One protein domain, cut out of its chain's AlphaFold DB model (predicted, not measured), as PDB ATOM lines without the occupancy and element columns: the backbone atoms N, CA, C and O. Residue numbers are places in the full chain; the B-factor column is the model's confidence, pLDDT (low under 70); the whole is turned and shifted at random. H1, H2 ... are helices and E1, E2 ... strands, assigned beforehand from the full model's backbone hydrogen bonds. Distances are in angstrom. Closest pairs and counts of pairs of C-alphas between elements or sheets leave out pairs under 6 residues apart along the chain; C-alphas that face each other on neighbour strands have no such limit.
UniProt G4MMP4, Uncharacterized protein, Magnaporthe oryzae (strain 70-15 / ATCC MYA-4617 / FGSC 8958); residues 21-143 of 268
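AT A GLANCE: This is residues 21 to 143 of the 268 residues of an uncharacterized protein of Magnaporthe oryzae (strain 70-15 / ATCC MYA-4617 / FGSC 8958) (UniProt G4MMP4). With little regular structure, this is a strongly twisted five-stranded sheet with helix H1 over one face, amid long loops. The tail after H2 sticks out at residues 127 to 132 and folds back past H1. The printed part has 123 residues, 40 in named elements of mixed class, ordered E1 E2 H1 E3 E4 E5 H2. It is compact, radius of gyration of the C-alphas 14.6 A, spanning 40 by 37 by 31 A.

IN THESE COORDINATES: Find C-alpha 26 at (15.017, 21.430, -39.531), where E1, residues 26 to 30, begins. Then come E2, 42 to 45; H1, 57 to 68, 16.1 A; E3, 75 to 80, 16.3 A; E4, 88 to 90; and E5, 103 to 108, 16.9 A. H2, 117 to 120, ends at C-alpha 120, (-2.454, 7.387, -46.680).

HOW THE PARTS SIT: Across the mixed sheet, E2 E1 E5 E3 E4, look at N 30 and O 104, 2.8 A, in parallel E1 and E5, and N 78 and O 105, 2.8 A, in antiparallel E5 and E3. The hairpins show N 27 and O 44, 2.8 A, in E1 and E2, and N 79 and O 89, 2.9 A, in E3 and E4. H1 is on one face, two layers, sheet and helix; its closest C-alphas to E3 are Ser 65 and Gly 75, 6.7 A. E2, H1, E3 form a split strand-helix-strand unit, two strands of one sheet that are not neighbours, with a helix between them along the chain and E1 and E5 between them in the sheet, its crossover right-handed. H2 only grazes the sheet. Every O i to N i+4 pair in H1 is within hydrogen-bond range; H2 is too short for one.

THE WHOLE: The printed part has no cut. E1 to E2, E2 to H1 and E4 to E5 are long links. Look for pLDDT under 70 at residues 21 to 22, 130, 137 to 138 and 143.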
ATOM      1  N   GLY A  21      23.574  32.133 -35.152       68.62
ATOM      2  CA  GLY A  21      24.785  31.471 -34.644       68.62
ATOM      3  C   GLY A  21      25.102  30.140 -35.341       68.62
ATOM      4  O   GLY A  21      25.623  29.217 -34.716       68.62
ATOM      5  N   GLY A  22      24.735  30.008 -36.621       69.88
ATOM      6  CA  GLY A  22      24.937  28.785 -37.406       69.88
ATOM      7  C   GLY A  22      23.935  27.660 -37.126       69.88
ATOM      8  O   GLY A  22      24.067  26.583 -37.709       69.88
ATOM      9  N   ARG A  23      22.934  27.878 -36.264       72.38
ATOM     10  CA  ARG A  23      21.845  26.923 -36.031       72.38
ATOM     11  C   ARG A  23      20.694  27.220 -36.986       72.38
ATOM     12  O   ARG A  23      20.331  28.375 -37.182       72.38
ATOM     13  N   TYR A  24      20.137  26.171 -37.573       79.06
ATOM     14  CA  TYR A  24      18.956  26.249 -38.425       79.06
ATOM     15  C   TYR A  24      17.900  25.309 -37.870       79.06
ATOM     16  O   TYR A  24      18.233  24.222 -37.384       79.06
ATOM     17  N   ASN A  25      16.637  25.714 -37.969       86.12
ATOM     18  CA  ASN A  25      15.545  24.775 -37.759       86.12
ATOM     19  C   ASN A  25      15.600  23.708 -38.856       86.12
ATOM     20  O   ASN A  25      16.083  23.957 -39.962       86.12
ATOM     21  N   VAL A  26      15.127  22.507 -38.548       90.81
ATOM     22  CA  VAL A  26      15.017  21.430 -39.531       90.81
ATOM     23  C   VAL A  26      13.544  21.193 -39.787       90.81
ATOM     24  O   VAL A  26      12.788  20.923 -38.855       90.81
ATOM     25  N   ILE A  27      13.158  21.283 -41.053       94.56
ATOM     26  CA  ILE A  27      11.820  20.955 -41.518       94.56
ATOM     27  C   ILE A  27      11.825  19.492 -41.937       94.56
ATOM     28  O   ILE A  27      12.613  19.060 -42.785       94.56
ATOM     29  N   ARG A  28      10.961  18.720 -41.281       95.69
ATOM     30  CA  ARG A  28      10.811  17.281 -41.485       95.69
ATOM     31  C   ARG A  28       9.665  17.047 -42.451       95.69
ATOM     32  O   ARG A  28       8.526  17.401 -42.163       95.69
ATOM     33  N   ILE A  29       9.960  16.436 -43.584       96.06
ATOM     34  CA  ILE A  29       8.955  16.079 -44.577       96.06
ATOM     35  C   ILE A  29       8.719  14.581 -44.473       96.06
ATOM     36  O   ILE A  29       9.657  13.789 -44.557       96.06
ATOM     37  N   ARG A  30       7.469  14.190 -44.261       94.38
ATOM     38  CA  ARG A  30       7.036  12.809 -44.053       94.38
ATOM     39  C   ARG A  30       6.126  12.356 -45.181       94.38
ATOM     40  O   ARG A  30       5.607  13.169 -45.941       94.38
ATOM     41  N   HIS A  31       5.908  11.053 -45.251       91.25
ATOM     42  CA  HIS A  31       4.911  10.468 -46.132       91.25
ATOM     43  C   HIS A  31       3.775   9.881 -45.288       91.25
ATOM     44  O   HIS A  31       4.058   9.161 -44.331       91.25
ATOM     45  N   PRO A  32       2.506  10.169 -45.628       90.75
ATOM     46  CA  PRO A  32       1.369   9.756 -44.808       90.75
ATOM     47  C   PRO A  32       1.132   8.243 -44.684       90.75
ATOM     48  O   PRO A  32       0.654   7.813 -43.643       90.75
ATOM     49  N   ALA A  33       1.518   7.423 -45.669       89.88
ATOM     50  CA  ALA A  33       1.413   5.961 -45.582       89.88
ATOM     51  C   ALA A  33       2.442   5.296 -44.645       89.88
ATOM     52  O   ALA A  33       2.402   4.082 -44.429       89.88
ATOM     53  N   TYR A  34       3.394   6.063 -44.103       88.88
ATOM     54  CA  TYR A  34       4.415   5.543 -43.201       88.88
ATOM     55  C   TYR A  34       4.090   5.889 -41.740       88.88
ATOM     56  O   TYR A  34       3.699   7.020 -41.444       88.88
ATOM     57  N   PRO A  35       4.288   4.949 -40.795       88.38
ATOM     58  CA  PRO A  35       3.989   5.183 -39.386       88.38
ATOM     59  C   PRO A  35       4.889   6.266 -38.780       88.38
ATOM     60  O   PRO A  35       5.981   6.552 -39.270       88.38
ATOM     61  N   ALA A  36       4.484   6.810 -37.630       87.50
ATOM     62  CA  ALA A  36       5.240   7.848 -36.928       87.50
ATOM     63  C   ALA A  36       6.672   7.426 -36.525       87.50
ATOM     64  O   ALA A  36       7.529   8.296 -36.340       87.50
ATOM     65  N   SER A  37       6.943   6.122 -36.425       89.25
ATOM     66  CA  SER A  37       8.267   5.541 -36.162       89.25
ATOM     67  C   SER A  37       9.161   5.429 -37.400       89.25
ATOM     68  O   SER A  37      10.371   5.260 -37.256       89.25
ATOM     69  N   ALA A  38       8.595   5.518 -38.606       89.19
ATOM     70  CA  ALA A  38       9.366   5.477 -39.837       89.19
ATOM     71  C   ALA A  38      10.225   6.745 -39.986       89.19
ATOM     72  O   ALA A  38       9.816   7.822 -39.526       89.19
ATOM     73  N   PRO A  39      11.396   6.640 -40.636       89.12
ATOM     74  CA  PRO A  39      12.218   7.801 -40.940       89.12
ATOM     75  C   PRO A  39      11.458   8.810 -41.810       89.12
ATOM     76  O   PRO A  39      10.539   8.460 -42.553       89.12
ATOM     77  N   ASP A  40      11.856  10.076 -41.709       91.75
ATOM     78  CA  ASP A  40      11.307  11.129 -42.560       91.75
ATOM     79  C   ASP A  40      11.748  10.913 -44.015       91.75
ATOM     80  O   ASP A  40      12.855  10.439 -44.274       91.75
ATOM     81  N   LEU A  41      10.897  11.312 -44.961       90.38
ATOM     82  CA  LEU A  41      11.210  11.294 -46.389       90.38
ATOM     83  C   LEU A  41      12.402  12.214 -46.685       90.38
ATOM     84  O   LEU A  41      13.340  11.828 -47.379       90.38
ATOM     85  N   LEU A  42      12.357  13.434 -46.147       93.06
ATOM     86  CA  LEU A  42      13.414  14.429 -46.270       93.06
ATOM     87  C   LEU A  42      13.527  15.250 -44.985       93.06
ATOM     88  O   LEU A  42      12.535  15.564 -44.331       93.06
ATOM     89  N   GLN A  43      14.756  15.643 -44.659       94.25
ATOM     90  CA  GLN A  43      15.047  16.631 -43.626       94.25
ATOM     91  C   GLN A  43      15.821  17.773 -44.269       94.25
ATOM     92  O   GLN A  43      16.959  17.593 -44.712       94.25
ATOM     93  N   LEU A  44      15.189  18.940 -44.341       93.19
ATOM     94  CA  LEU A  44      15.742  20.125 -44.988       93.19
ATOM     95  C   LEU A  44      15.965  21.214 -43.940       93.19
ATOM     96  O   LEU A  44      15.160  21.397 -43.031       93.19
ATOM     97  N   SER A  45      17.100  21.904 -44.031       91.19
ATOM     98  CA  SER A  45      17.382  23.029 -43.139       91.19
ATOM     99  C   SER A  45      16.529  24.225 -43.552       91.19
ATOM    100  O   SER A  45      16.474  24.553 -44.731       91.19
ATOM    101  N   ALA A  46      15.892  24.872 -42.584       90.56
ATOM    102  CA  ALA A  46      15.143  26.102 -42.769       90.56
ATOM    103  C   ALA A  46      16.125  27.272 -42.904       90.56
ATOM    104  O   ALA A  46      16.506  27.898 -41.915       90.56
ATOM    105  N   THR A  47      16.625  27.488 -44.117       89.94
ATOM    106  CA  THR A  47      17.618  28.525 -44.428       89.94
ATOM    107  C   THR A  47      17.028  29.712 -45.175       89.94
ATOM    108  O   THR A  47      17.776  30.578 -45.601       89.94
ATOM    109  N   ASP A  48      15.717  29.755 -45.356       89.56
ATOM    110  CA  ASP A  48      15.041  30.761 -46.162       89.56
ATOM    111  C   ASP A  48      14.188  31.692 -45.280       89.56
ATOM    112  O   ASP A  48      13.950  31.442 -44.088       89.56
ATOM    113  N   GLY A  49      13.738  32.795 -45.882       86.31
ATOM    114  CA  GLY A  49      13.010  33.874 -45.214       86.31
ATOM    115  C   GLY A  49      13.909  34.848 -44.440       86.31
ATOM    116  O   GLY A  49      15.072  34.566 -44.153       86.31
ATOM    117  N   ASP A  50      13.343  35.998 -44.067       83.19
ATOM    118  CA  ASP A  50      14.085  37.147 -43.512       83.19
ATOM    119  C   ASP A  50      14.895  36.823 -42.245       83.19
ATOM    120  O   ASP A  50      15.950  37.405 -42.001       83.19
ATOM    121  N   ASN A  51      14.428  35.845 -41.462       82.94
ATOM    122  CA  ASN A  51      15.040  35.437 -40.197       82.94
ATOM    123  C   ASN A  51      15.682  34.043 -40.250       82.94
ATOM    124  O   ASN A  51      15.917  33.448 -39.194       82.94
ATOM    125  N   TRP A  52      15.936  33.495 -41.448       83.88
ATOM    126  CA  TRP A  52      16.469  32.133 -41.618       83.88
ATOM    127  C   TRP A  52      15.626  31.106 -40.848       83.88
ATOM    128  O   TRP A  52      16.146  30.288 -40.083       83.88
ATOM    129  N   ASN A  53      14.303  31.253 -40.948       86.38
ATOM    130  CA  ASN A  53      13.341  30.569 -40.086       86.38
ATOM    131  C   ASN A  53      12.367  29.670 -40.843       86.38
ATOM    132  O   ASN A  53      11.516  29.046 -40.207       86.38
ATOM    133  N   GLY A  54      12.488  29.583 -42.163       92.38
ATOM    134  CA  GLY A  54      11.663  28.699 -42.963       92.38
ATOM    135  C   GLY A  54      12.402  28.115 -44.152       92.38
ATOM    136  O   GLY A  54      13.614  28.252 -44.287       92.38
ATOM    137  N   LEU A  55      11.657  27.402 -44.978       94.50
ATOM    138  CA  LEU A  55      12.132  26.755 -46.191       94.50
ATOM    139  C   LEU A  55      11.281  27.240 -47.355       94.50
ATOM    140  O   LEU A  55      10.055  27.275 -47.245       94.50
ATOM    141  N   ASP A  56      11.922  27.589 -48.460       94.62
ATOM    142  CA  ASP A  56      11.224  27.949 -49.684       94.62
ATOM    143  C   ASP A  56      10.340  26.782 -50.155       94.62
ATOM    144  O   ASP A  56      10.781  25.631 -50.281       94.62
ATOM    145  N   LEU A  57       9.055  27.072 -50.371       94.38
ATOM    146  CA  LEU A  57       8.053  26.071 -50.713       94.38
ATOM    147  C   LEU A  57       8.386  25.375 -52.029       94.38
ATOM    148  O   LEU A  57       8.193  24.164 -52.130       94.38
ATOM    149  N   ASP A  58       8.878  26.107 -53.026       92.50
ATOM    150  CA  ASP A  58       9.170  25.551 -54.343       92.50
ATOM    151  C   ASP A  58      10.436  24.698 -54.312       92.50
ATOM    152  O   ASP A  58      10.462  23.632 -54.931       92.50
ATOM    153  N   VAL A  59      11.438  25.072 -53.509       92.44
ATOM    154  CA  VAL A  59      12.605  24.221 -53.224       92.44
ATOM    155  C   VAL A  59      12.176  22.917 -52.553       92.44
ATOM    156  O   VAL A  59      12.589  21.833 -52.974       92.44
ATOM    157  N   ALA A  60      11.330  22.998 -51.523       94.19
ATOM    158  CA  ALA A  60      10.824  21.823 -50.822       94.19
ATOM    159  C   ALA A  60      10.020  20.915 -51.761       94.19
ATOM    160  O   ALA A  60      10.249  19.702 -51.804       94.19
ATOM    161  N   ARG A  61       9.097  21.508 -52.530       93.31
ATOM    162  CA  ARG A  61       8.255  20.830 -53.522       93.31
ATOM    163  C   ARG A  61       9.127  20.122 -54.543       93.31
ATOM    164  O   ARG A  61       8.924  18.944 -54.822       93.31
ATOM    165  N   ALA A  62      10.146  20.821 -55.033       90.44
ATOM    166  CA  ALA A  62      11.048  20.276 -56.014       90.44
ATOM    167  C   ALA A  62      11.825  19.068 -55.478       90.44
ATOM    168  O   ALA A  62      11.849  18.005 -56.100       90.44
ATOM    169  N   ALA A  63      12.412  19.194 -54.289       91.00
ATOM    170  CA  ALA A  63      13.131  18.097 -53.655       91.00
ATOM    171  C   ALA A  63      12.238  16.859 -53.464       91.00
ATOM    172  O   ALA A  63      12.664  15.738 -53.752       91.00
ATOM    173  N   CYS A  64      10.990  17.053 -53.033       91.56
ATOM    174  CA  CYS A  64      10.052  15.952 -52.831       91.56
ATOM    175  C   CYS A  64       9.642  15.290 -54.147       91.56
ATOM    176  O   CYS A  64       9.678  14.063 -54.237       91.56
ATOM    177  N   SER A  65       9.315  16.062 -55.183       88.44
ATOM    178  CA  SER A  65       8.993  15.528 -56.510       88.44
ATOM    179  C   SER A  65      10.132  14.701 -57.104       88.44
ATOM    180  O   SER A  65       9.883  13.621 -57.636       88.44
ATOM    181  N   VAL A  66      11.391  15.132 -56.946       85.69
ATOM    182  CA  VAL A  66      12.554  14.330 -57.368       85.69
ATOM    183  C   VAL A  66      12.573  12.987 -56.641       85.69
ATOM    184  O   VAL A  66      12.631  11.938 -57.278       85.69
ATOM    185  N   VAL A  67      12.527  13.002 -55.309       84.62
ATOM    186  CA  VAL A  67      12.694  11.782 -54.505       84.62
ATOM    187  C   VAL A  67      11.539  10.803 -54.708       84.62
ATOM    188  O   VAL A  67      11.759   9.597 -54.770       84.62
ATOM    189  N   THR A  68      10.320  11.318 -54.825       85.06
ATOM    190  CA  THR A  68       9.091  10.511 -54.847       85.06
ATOM    191  C   THR A  68       8.602  10.186 -56.248       85.06
ATOM    192  O   THR A  68       7.701   9.368 -56.401       85.06
ATOM    193  N   THR A  69       9.179  10.817 -57.274       84.06
ATOM    194  CA  THR A  69       8.735  10.753 -58.677       84.06
ATOM    195  C   THR A  69       7.301  11.246 -58.909       84.06
ATOM    196  O   THR A  69       6.769  11.096 -60.006       84.06
ATOM    197  N   VAL A  70       6.684  11.878 -57.904       85.75
ATOM    198  CA  VAL A  70       5.403  12.577 -58.050       85.75
ATOM    199  C   VAL A  70       5.627  13.826 -58.896       85.75
ATOM    200  O   VAL A  70       6.542  14.609 -58.621       85.75
ATOM    201  N   SER A  71       4.786  14.018 -59.916       85.00
ATOM    202  CA  SER A  71       4.844  15.200 -60.776       85.00
ATOM    203  C   SER A  71       4.773  16.476 -59.940       85.00
ATOM    204  O   SER A  71       4.067  16.536 -58.935       85.00
ATOM    205  N   TRP A  72       5.499  17.513 -60.350       83.12
ATOM    206  CA  TRP A  72       5.564  18.786 -59.627       83.12
ATOM    207  C   TRP A  72       4.165  19.351 -59.412       83.12
ATOM    208  O   TRP A  72       3.825  19.689 -58.283       83.12
ATOM    209  N   ASP A  73       3.323  19.345 -60.451       83.81
ATOM    210  CA  ASP A  73       1.945  19.860 -60.435       83.81
ATOM    211  C   ASP A  73       0.976  19.026 -59.589       83.81
ATOM    212  O   ASP A  73      -0.008  19.551 -59.073       83.81
ATOM    213  N   GLU A  74       1.302  17.754 -59.379       88.00
ATOM    214  CA  GLU A  74       0.505  16.807 -58.594       88.00
ATOM    215  C   GLU A  74       1.001  16.693 -57.149       88.00
ATOM    216  O   GLU A  74       0.409  15.991 -56.342       88.00
ATOM    217  N   GLY A  75       2.104  17.345 -56.801       90.69
ATOM    218  CA  GLY A  75       2.637  17.342 -55.449       90.69
ATOM    219  C   GLY A  75       1.981  18.402 -54.570       90.69
ATOM    220  O   GLY A  75       1.908  19.573 -54.954       90.69
ATOM    221  N   ILE A  76       1.549  18.021 -53.366       93.88
ATOM    222  CA  ILE A  76       1.004  18.954 -52.377       93.88
ATOM    223  C   ILE A  76       1.570  18.692 -50.982       93.88
ATOM    224  O   ILE A  76       1.713  17.548 -50.546       93.88
ATOM    225  N   PHE A  77       1.870  19.777 -50.266       95.75
ATOM    226  CA  PHE A  77       2.163  19.708 -48.841       95.75
ATOM    227  C   PHE A  77       0.875  19.687 -48.031       95.75
ATOM    228  O   PHE A  77      -0.065  20.423 -48.317       95.75
ATOM    229  N   ALA A  78       0.861  18.873 -46.989       95.31
ATOM    230  CA  ALA A  78      -0.213  18.806 -46.022       95.31
ATOM    231  C   ALA A  78       0.342  18.910 -44.600       95.31
ATOM    232  O   ALA A  78       1.507  18.600 -44.335       95.31
ATOM    233  N   VAL A  79      -0.507  19.336 -43.681       95.19
ATOM    234  CA  VAL A  79      -0.276  19.240 -42.240       95.19
ATOM    235  C   VAL A  79      -1.335  18.335 -41.641       95.19
ATOM    236  O   VAL A  79      -2.421  18.181 -42.197       95.19
ATOM    237  N   GLN A  80      -1.008  17.707 -40.522       91.06
ATOM    238  CA  GLN A  80      -1.983  16.916 -39.793       91.06
ATOM    239  C   GLN A  80      -2.911  17.863 -39.030       91.06
ATOM    240  O   GLN A  80      -2.452  18.599 -38.157       91.06
ATOM    241  N   SER A  81      -4.194  17.857 -39.385       83.19
ATOM    242  CA  SER A  81      -5.229  18.718 -38.803       83.19
ATOM    243  C   SER A  81      -5.460  18.377 -37.332       83.19
ATOM    244  O   SER A  81      -5.657  19.254 -36.497       83.19
ATOM    245  N   ASP A  82      -5.426  17.081 -37.025       77.56
ATOM    246  CA  ASP A  82      -5.618  16.543 -35.688       77.56
ATOM    247  C   ASP A  82      -4.777  15.269 -35.505       77.56
ATOM    248  O   ASP A  82      -4.785  14.337 -36.321       77.56
ATOM    249  N   ALA A  83      -4.014  15.258 -34.412       70.50
ATOM    250  CA  ALA A  83      -3.099  14.182 -34.057       70.50
ATOM    251  C   ALA A  83      -3.818  12.840 -33.842       70.50
ATOM    252  O   ALA A  83      -3.216  11.791 -34.067       70.50
ATOM    253  N   SER A  84      -5.088  12.872 -33.422       70.88
ATOM    254  CA  SER A  84      -5.859  11.679 -33.064       70.88
ATOM    255  C   SER A  84      -6.580  11.035 -34.251       70.88
ATOM    256  O   SER A  84      -6.605   9.810 -34.353       70.88
ATOM    257  N   SER A  85      -7.104  11.837 -35.181       72.88
ATOM    258  CA  SER A  85      -7.789  11.338 -36.382       72.88
ATOM    259  C   SER A  85      -6.854  10.969 -37.534       72.88
ATOM    260  O   SER A  85      -7.272  10.262 -38.449       72.88
ATOM    261  N   GLY A  86      -5.608  11.458 -37.539       76.81
ATOM    262  CA  GLY A  86      -4.709  11.253 -38.683       76.81
ATOM    263  C   GLY A  86      -5.107  12.051 -39.929       76.81
ATOM    264  O   GLY A  86      -4.501  11.873 -40.983       76.81
ATOM    265  N   SER A  87      -6.119  12.918 -39.821       87.31
ATOM    266  CA  SER A  87      -6.626  13.700 -40.944       87.31
ATOM    267  C   SER A  87      -5.586  14.716 -41.413       87.31
ATOM    268  O   SER A  87      -4.918  15.361 -40.600       87.31
ATOM    269  N   LEU A  88      -5.454  14.852 -42.732       91.38
ATOM    270  CA  LEU A  88      -4.523  15.769 -43.376       91.38
ATOM    271  C   LEU A  88      -5.290  16.926 -44.006       91.38
ATOM    272  O   LEU A  88      -6.267  16.714 -44.723       91.38
ATOM    273  N   SER A  89      -4.799  18.142 -43.796       92.38
ATOM    274  CA  SER A  89      -5.265  19.344 -44.477       92.38
ATOM    275  C   SER A  89      -4.182  19.865 -45.408       92.38
ATOM    276  O   SER A  89      -3.019  19.991 -45.009       92.38
ATOM    277  N   ALA A  90      -4.570  20.196 -46.636       93.00
ATOM    278  CA  ALA A  90      -3.684  20.813 -47.608       93.00
ATOM    279  C   ALA A  90      -3.106  22.127 -47.065       93.00
ATOM    280  O   ALA A  90      -3.808  22.922 -46.444       93.00
ATOM    281  N   VAL A  91      -1.820  22.354 -47.311       94.06
ATOM    282  CA  VAL A  91      -1.149  23.613 -47.000       94.06
ATOM    283  C   VAL A  91      -1.383  24.570 -48.157       94.06
ATOM    284  O   VAL A  91      -0.939  24.320 -49.281       94.06
ATOM    285  N   GLU A  92      -2.061  25.678 -47.876       92.75
ATOM    286  CA  GLU A  92      -2.116  26.799 -48.808       92.75
ATOM    287  C   GLU A  92      -0.732  27.431 -48.956       92.75
ATOM    288  O   GLU A  92       0.054  27.487 -48.006       92.75
ATOM    289  N   ARG A  93      -0.421  27.908 -50.164       93.19
ATOM    290  CA  ARG A  93       0.860  28.562 -50.428       93.19
ATOM    291  C   ARG A  93       0.969  29.827 -49.561       93.19
ATOM    292  O   ARG A  93       0.152  30.730 -49.746       93.19
ATOM    293  N   PRO A  94       1.979  29.942 -48.677       95.00
ATOM    294  CA  PRO A  94       2.208  31.170 -47.922       95.00
ATOM    295  C   PRO A  94       2.446  32.356 -48.861       95.00
ATOM    296  O   PRO A  94       3.049  32.189 -49.924       95.00
ATOM    297  N   ALA A  95       2.021  33.558 -48.463       94.81
ATOM    298  CA  ALA A  95       2.144  34.762 -49.293       94.81
ATOM    299  C   ALA A  95       3.602  35.091 -49.671       94.81
ATOM    300  O   ALA A  95       3.868  35.589 -50.761       94.81
ATOM    301  N   ASP A  96       4.545  34.772 -48.787       94.06
ATOM    302  CA  ASP A  96       5.984  34.918 -49.009       94.06
ATOM    303  C   ASP A  96       6.648  33.656 -49.585       94.06
ATOM    304  O   ASP A  96       7.845  33.657 -49.846       94.06
ATOM    305  N   GLY A  97       5.883  32.579 -49.786       95.06
ATOM    306  CA  GLY A  97       6.382  31.293 -50.263       95.06
ATOM    307  C   GLY A  97       7.203  30.504 -49.239       95.06
ATOM    308  O   GLY A  97       7.809  29.510 -49.623       95.06
ATOM    309  N   ILE A  98       7.229  30.890 -47.958       96.44
ATOM    310  CA  ILE A  98       8.114  30.281 -46.955       96.44
ATOM    311  C   ILE A  98       7.342  29.361 -45.997       96.44
ATOM    312  O   ILE A  98       6.503  29.794 -45.202       96.44
ATOM    313  N   LEU A  99       7.687  28.073 -46.011       95.88
ATOM    314  CA  LEU A  99       7.207  27.058 -45.074       95.88
ATOM    315  C   LEU A  99       7.902  27.211 -43.716       95.88
ATOM    316  O   LEU A  99       9.128  27.221 -43.642       95.88
ATOM    317  N   ARG A 100       7.129  27.300 -42.626       94.25
ATOM    318  CA  ARG A 100       7.649  27.525 -41.256       94.25
ATOM    319  C   ARG A 100       7.257  26.457 -40.237       94.25
ATOM    320  O   ARG A 100       7.705  26.501 -39.095       94.25
ATOM    321  N   GLY A 101       6.418  25.505 -40.631       93.69
ATOM    322  CA  GLY A 101       6.065  24.352 -39.813       93.69
ATOM    323  C   GLY A 101       7.264  23.432 -39.596       93.69
ATOM    324  O   GLY A 101       8.169  23.360 -40.424       93.69
ATOM    325  N   SER A 102       7.270  22.709 -38.479       93.31
ATOM    326  CA  SER A 102       8.332  21.748 -38.159       93.31
ATOM    327  C   SER A 102       8.175  20.417 -38.898       93.31
ATOM    328  O   SER A 102       9.170  19.746 -39.181       93.31
ATOM    329  N   VAL A 103       6.932  20.037 -39.212       95.56
ATOM    330  CA  VAL A 103       6.584  18.790 -39.894       95.56
ATOM    331  C   VAL A 103       5.571  19.073 -40.996       95.56
ATOM    332  O   VAL A 103       4.548  19.708 -40.751       95.56
ATOM    333  N   TYR A 104       5.845  18.549 -42.186       96.81
ATOM    334  CA  TYR A 104       4.926  18.535 -43.319       96.81
ATOM    335  C   TYR A 104       4.801  17.122 -43.880       96.81
ATOM    336  O   TYR A 104       5.718  16.310 -43.762       96.81
ATOM    337  N   PHE A 105       3.680  16.839 -44.528       95.06
ATOM    338  CA  PHE A 105       3.435  15.605 -45.260       95.06
ATOM    339  C   PHE A 105       3.443  15.896 -46.754       95.06
ATOM    340  O   PHE A 105       2.792  16.835 -47.205       95.06
ATOM    341  N   TRP A 106       4.178  15.102 -47.524       95.06
ATOM    342  CA  TRP A 106       4.153  15.166 -48.979       95.06
ATOM    343  C   TRP A 106       3.126  14.173 -49.519       95.06
ATOM    344  O   TRP A 106       3.199  12.981 -49.212       95.06
ATOM    345  N   CYS A 107       2.156  14.677 -50.278       92.94
ATOM    346  CA  CYS A 107       1.025  13.907 -50.787       92.94
ATOM    347  C   CYS A 107       0.856  14.112 -52.296       92.94
ATOM    348  O   CYS A 107       1.333  15.100 -52.861       92.94
ATOM    349  N   ARG A 108       0.119  13.195 -52.934       90.69
ATOM    350  CA  ARG A 108      -0.400  13.394 -54.290       90.69
ATOM    351  C   ARG A 108      -1.688  14.223 -54.222       90.69
ATOM    352  O   ARG A 108      -2.499  14.053 -53.314       90.69
ATOM    353  N   ARG A 109      -1.842  15.137 -55.167       88.62
ATOM    354  CA  ARG A 109      -2.986  16.017 -55.372       88.62
ATOM    355  C   ARG A 109      -3.905  15.399 -56.425       88.62
ATOM    356  O   ARG A 109      -3.428  14.899 -57.441       88.62
ATOM    357  N   LEU A 110      -5.207  15.466 -56.185       86.19
ATOM    358  CA  LEU A 110      -6.242  15.102 -57.151       86.19
ATOM    359  C   LEU A 110      -6.555  16.273 -58.095       86.19
ATOM    360  O   LEU A 110      -6.213  17.427 -57.832       86.19
ATOM    361  N   SER A 111      -7.235  15.996 -59.207       82.31
ATOM    362  CA  SER A 111      -7.624  17.024 -60.183       82.31
ATOM    363  C   SER A 111      -8.500  18.134 -59.581       82.31
ATOM    364  O   SER A 111      -8.409  19.285 -60.009       82.31
ATOM    365  N   ASP A 112      -9.277  17.820 -58.543       83.94
ATOM    366  CA  ASP A 112     -10.107  18.749 -57.766       83.94
ATOM    367  C   ASP A 112      -9.327  19.558 -56.709       83.94
ATOM    368  O   ASP A 112      -9.927  20.247 -55.888       83.94
ATOM    369  N   GLN A 113      -7.989  19.509 -56.744       79.38
ATOM    370  CA  GLN A 113      -7.068  20.142 -55.790       79.38
ATOM    371  C   GLN A 113      -7.072  19.531 -54.378       79.38
ATOM    372  O   GLN A 113      -6.338  20.012 -53.510       79.38
ATOM    373  N   GLY A 114      -7.829  18.452 -54.152       85.62
ATOM    374  CA  GLY A 114      -7.831  17.697 -52.904       85.62
ATOM    375  C   GLY A 114      -6.573  16.848 -52.701       85.62
ATOM    376  O   GLY A 114      -5.768  16.642 -53.613       85.62
ATOM    377  N   ILE A 115      -6.400  16.337 -51.480       90.69
ATOM    378  CA  ILE A 115      -5.382  15.324 -51.169       90.69
ATOM    379  C   ILE A 115      -5.913  13.963 -51.622       90.69
ATOM    380  O   ILE A 115      -7.024  13.585 -51.257       90.69
ATOM    381  N   ASP A 116      -5.110  13.219 -52.383       88.94
ATOM    382  CA  ASP A 116      -5.437  11.853 -52.789       88.94
ATOM    383  C   ASP A 116      -5.608  10.958 -51.544       88.94
ATOM    384  O   ASP A 116      -4.644  10.787 -50.788       88.94
ATOM    385  N   PRO A 117      -6.796  10.367 -51.301       82.81
ATOM    386  CA  PRO A 117      -7.014   9.505 -50.143       82.81
ATOM    387  C   PRO A 117      -6.089   8.282 -50.153       82.81
ATOM    388  O   PRO A 117      -5.701   7.796 -49.084       82.81
ATOM    389  N   ALA A 118      -5.667   7.822 -51.339       83.62
ATOM    390  CA  ALA A 118      -4.720   6.724 -51.473       83.62
ATOM    391  C   ALA A 118      -3.330   7.075 -50.923       83.62
ATOM    392  O   ALA A 118      -2.596   6.166 -50.549       83.62
ATOM    393  N   ALA A 119      -2.978   8.359 -50.763       81.19
ATOM    394  CA  ALA A 119      -1.685   8.767 -50.208       81.19
ATOM    395  C   ALA A 119      -1.447   8.233 -48.782       81.19
ATOM    396  O   ALA A 119      -0.302   8.049 -48.369       81.19
ATOM    397  N   SER A 120      -2.519   7.966 -48.029       80.00
ATOM    398  CA  SER A 120      -2.454   7.387 -46.680       80.00
ATOM    399  C   SER A 120      -2.196   5.874 -46.654       80.00
ATOM    400  O   SER A 120      -1.898   5.327 -45.597       80.00
ATOM    401  N   VAL A 121      -2.282   5.199 -47.804       82.81
ATOM    402  CA  VAL A 121      -2.165   3.735 -47.921       82.81
ATOM    403  C   VAL A 121      -1.027   3.335 -48.863       82.81
ATOM    404  O   VAL A 121      -0.283   2.398 -48.579       82.81
ATOM    405  N   GLU A 122      -0.874   4.039 -49.982       83.81
ATOM    406  CA  GLU A 122       0.138   3.777 -51.000       83.81
ATOM    407  C   GLU A 122       1.498   4.304 -50.535       83.81
ATOM    408  O   GLU A 122       1.690   5.506 -50.373       83.81
ATOM    409  N   GLN A 123       2.454   3.402 -50.319       82.62
ATOM    410  CA  GLN A 123       3.835   3.763 -50.006       82.62
ATOM    411  C   GLN A 123       4.624   4.037 -51.290       82.62
ATOM    412  O   GLN A 123       4.514   3.283 -52.259       82.62
ATOM    413  N   TYR A 124       5.480   5.067 -51.287       74.00
ATOM    414  CA  TYR A 124       6.396   5.289 -52.411       74.00
ATOM    415  C   TYR A 124       7.285   4.069 -52.690       74.00
ATOM    416  O   TYR A 124       7.743   3.413 -51.747       74.00
ATOM    417  N   PRO A 125       7.590   3.801 -53.974       72.88
ATOM    418  CA  PRO A 125       8.492   2.728 -54.355       72.88
ATOM    419  C   PRO A 125       9.875   2.931 -53.728       72.88
ATOM    420  O   PRO A 125      10.484   3.997 -53.829       72.88
ATOM    421  N   VAL A 126      10.390   1.880 -53.092       71.50
ATOM    422  CA  VAL A 126      11.734   1.866 -52.510       71.50
ATOM    423  C   VAL A 126      12.719   1.378 -53.566       71.50
ATOM    424  O   VAL A 126      12.671   0.226 -53.997       71.50
ATOM    425  N   TYR A 127      13.642   2.244 -53.974       74.50
ATOM    426  CA  TYR A 127      14.685   1.885 -54.931       74.50
ATOM    427  C   TYR A 127      15.913   1.334 -54.204       74.50
ATOM    428  O   TYR A 127      16.523   2.017 -53.385       74.50
ATOM    429  N   ALA A 128      16.320   0.108 -54.543       71.44
ATOM    430  CA  ALA A 128      17.469  -0.554 -53.917       71.44
ATOM    431  C   ALA A 128      18.812   0.149 -54.196       71.44
ATOM    432  O   ALA A 128      19.766   0.017 -53.431       71.44
ATOM    433  N   SER A 129      18.910   0.880 -55.310       74.25
ATOM    434  CA  SER A 129      20.083   1.680 -55.657       74.25
ATOM    435  C   SER A 129      19.727   2.778 -56.659       74.25
ATOM    436  O   SER A 129      18.704   2.707 -57.340       74.25
ATOM    437  N   PHE A 130      20.616   3.761 -56.813       69.38
ATOM    438  CA  PHE A 130      20.456   4.844 -57.789       69.38
ATOM    439  C   PHE A 130      20.321   4.374 -59.237       69.38
ATOM    440  O   PHE A 130      19.712   5.069 -60.033       69.38
ATOM    441  N   GLN A 131      20.868   3.209 -59.593       73.88
ATOM    442  CA  GLN A 131      20.736   2.666 -60.949       73.88
ATOM    443  C   GLN A 131      19.295   2.247 -61.267       73.88
ATOM    444  O   GLN A 131      18.896   2.248 -62.427       73.88
ATOM    445  N   HIS A 132      18.521   1.901 -60.234       75.25
ATOM    446  CA  HIS A 132      17.101   1.569 -60.350       75.25
ATOM    447  C   HIS A 132      16.209   2.811 -60.259       75.25
ATOM    448  O   HIS A 132      15.035   2.748 -60.619       75.25
ATOM    449  N   TRP A 133      16.756   3.934 -59.789       78.06
ATOM    450  CA  TRP A 133      16.056   5.206 -59.744       78.06
ATOM    451  C   TRP A 133      16.194   5.925 -61.088       78.06
ATOM    452  O   TRP A 133      17.297   6.146 -61.588       78.06
ATOM    453  N   ARG A 134      15.063   6.293 -61.693       75.44
ATOM    454  CA  ARG A 134      15.044   7.021 -62.965       75.44
ATOM    455  C   ARG A 134      14.812   8.495 -62.685       75.44
ATOM    456  O   ARG A 134      13.747   8.869 -62.206       75.44
ATOM    457  N   PHE A 135      15.802   9.322 -63.013       74.88
ATOM    458  CA  PHE A 135      15.654  10.768 -62.918       74.88
ATOM    459  C   PHE A 135      14.518  11.240 -63.854       74.88
ATOM    460  O   PHE A 135      14.457  10.798 -65.007       74.88
ATOM    461  N   PRO A 136      13.610  12.122 -63.398       71.62
ATOM    462  CA  PRO A 136      12.495  12.607 -64.207       71.62
ATOM    463  C   PRO A 136      12.989  13.609 -65.267       71.62
ATOM    464  O   PRO A 136      13.028  14.812 -65.039       71.62
ATOM    465  N   HIS A 137      13.402  13.112 -66.437       68.19
ATOM    466  CA  HIS A 137      14.045  13.930 -67.476       68.19
ATOM    467  C   HIS A 137      13.088  14.797 -68.314       68.19
ATOM    468  O   HIS A 137      13.514  15.823 -68.835       68.19
ATOM    469  N   SER A 138      11.829  14.393 -68.495       67.44
ATOM    470  CA  SER A 138      10.940  14.968 -69.523       67.44
ATOM    471  C   SER A 138      10.019  16.088 -69.040       67.44
ATOM    472  O   SER A 138       9.399  16.752 -69.865       67.44
ATOM    473  N   ASN A 139       9.919  16.317 -67.732       70.81
ATOM    474  CA  ASN A 139       9.037  17.340 -67.177       70.81
ATOM    475  C   ASN A 139       9.721  18.039 -66.008       70.81
ATOM    476  O   ASN A 139       9.276  17.901 -64.883       70.81
ATOM    477  N   LEU A 140      10.853  18.707 -66.231       76.19
ATOM    478  CA  LEU A 140      11.532  19.453 -65.168       76.19
ATOM    479  C   LEU A 140      10.805  20.776 -64.865       76.19
ATOM    480  O   LEU A 140      10.230  21.372 -65.789       76.19
ATOM    481  N   PRO A 141      10.829  21.243 -63.601       71.62
ATOM    482  CA  PRO A 141      10.244  22.517 -63.217       71.62
ATOM    483  C   PRO A 141      11.119  23.657 -63.741       71.62
ATOM    484  O   PRO A 141      12.302  23.475 -64.039       71.62
ATOM    485  N   GLU A 142      10.555  24.854 -63.833       72.19
ATOM    486  CA  GLU A 142      11.354  26.055 -64.076       72.19
ATOM    487  C   GLU A 142      12.214  26.394 -62.845       72.19
ATOM    488  O   GLU A 142      11.720  26.277 -61.722       72.19
ATOM    489  N   PRO A 143      13.493  26.800 -63.004       67.44
ATOM    490  CA  PRO A 143      14.203  27.091 -64.258       67.44
ATOM    491  C   PRO A 143      14.925  25.884 -64.893       67.44
ATOM    492  O   PRO A 143      15.607  26.021 -65.908       67.44
TER     493      PRO A 143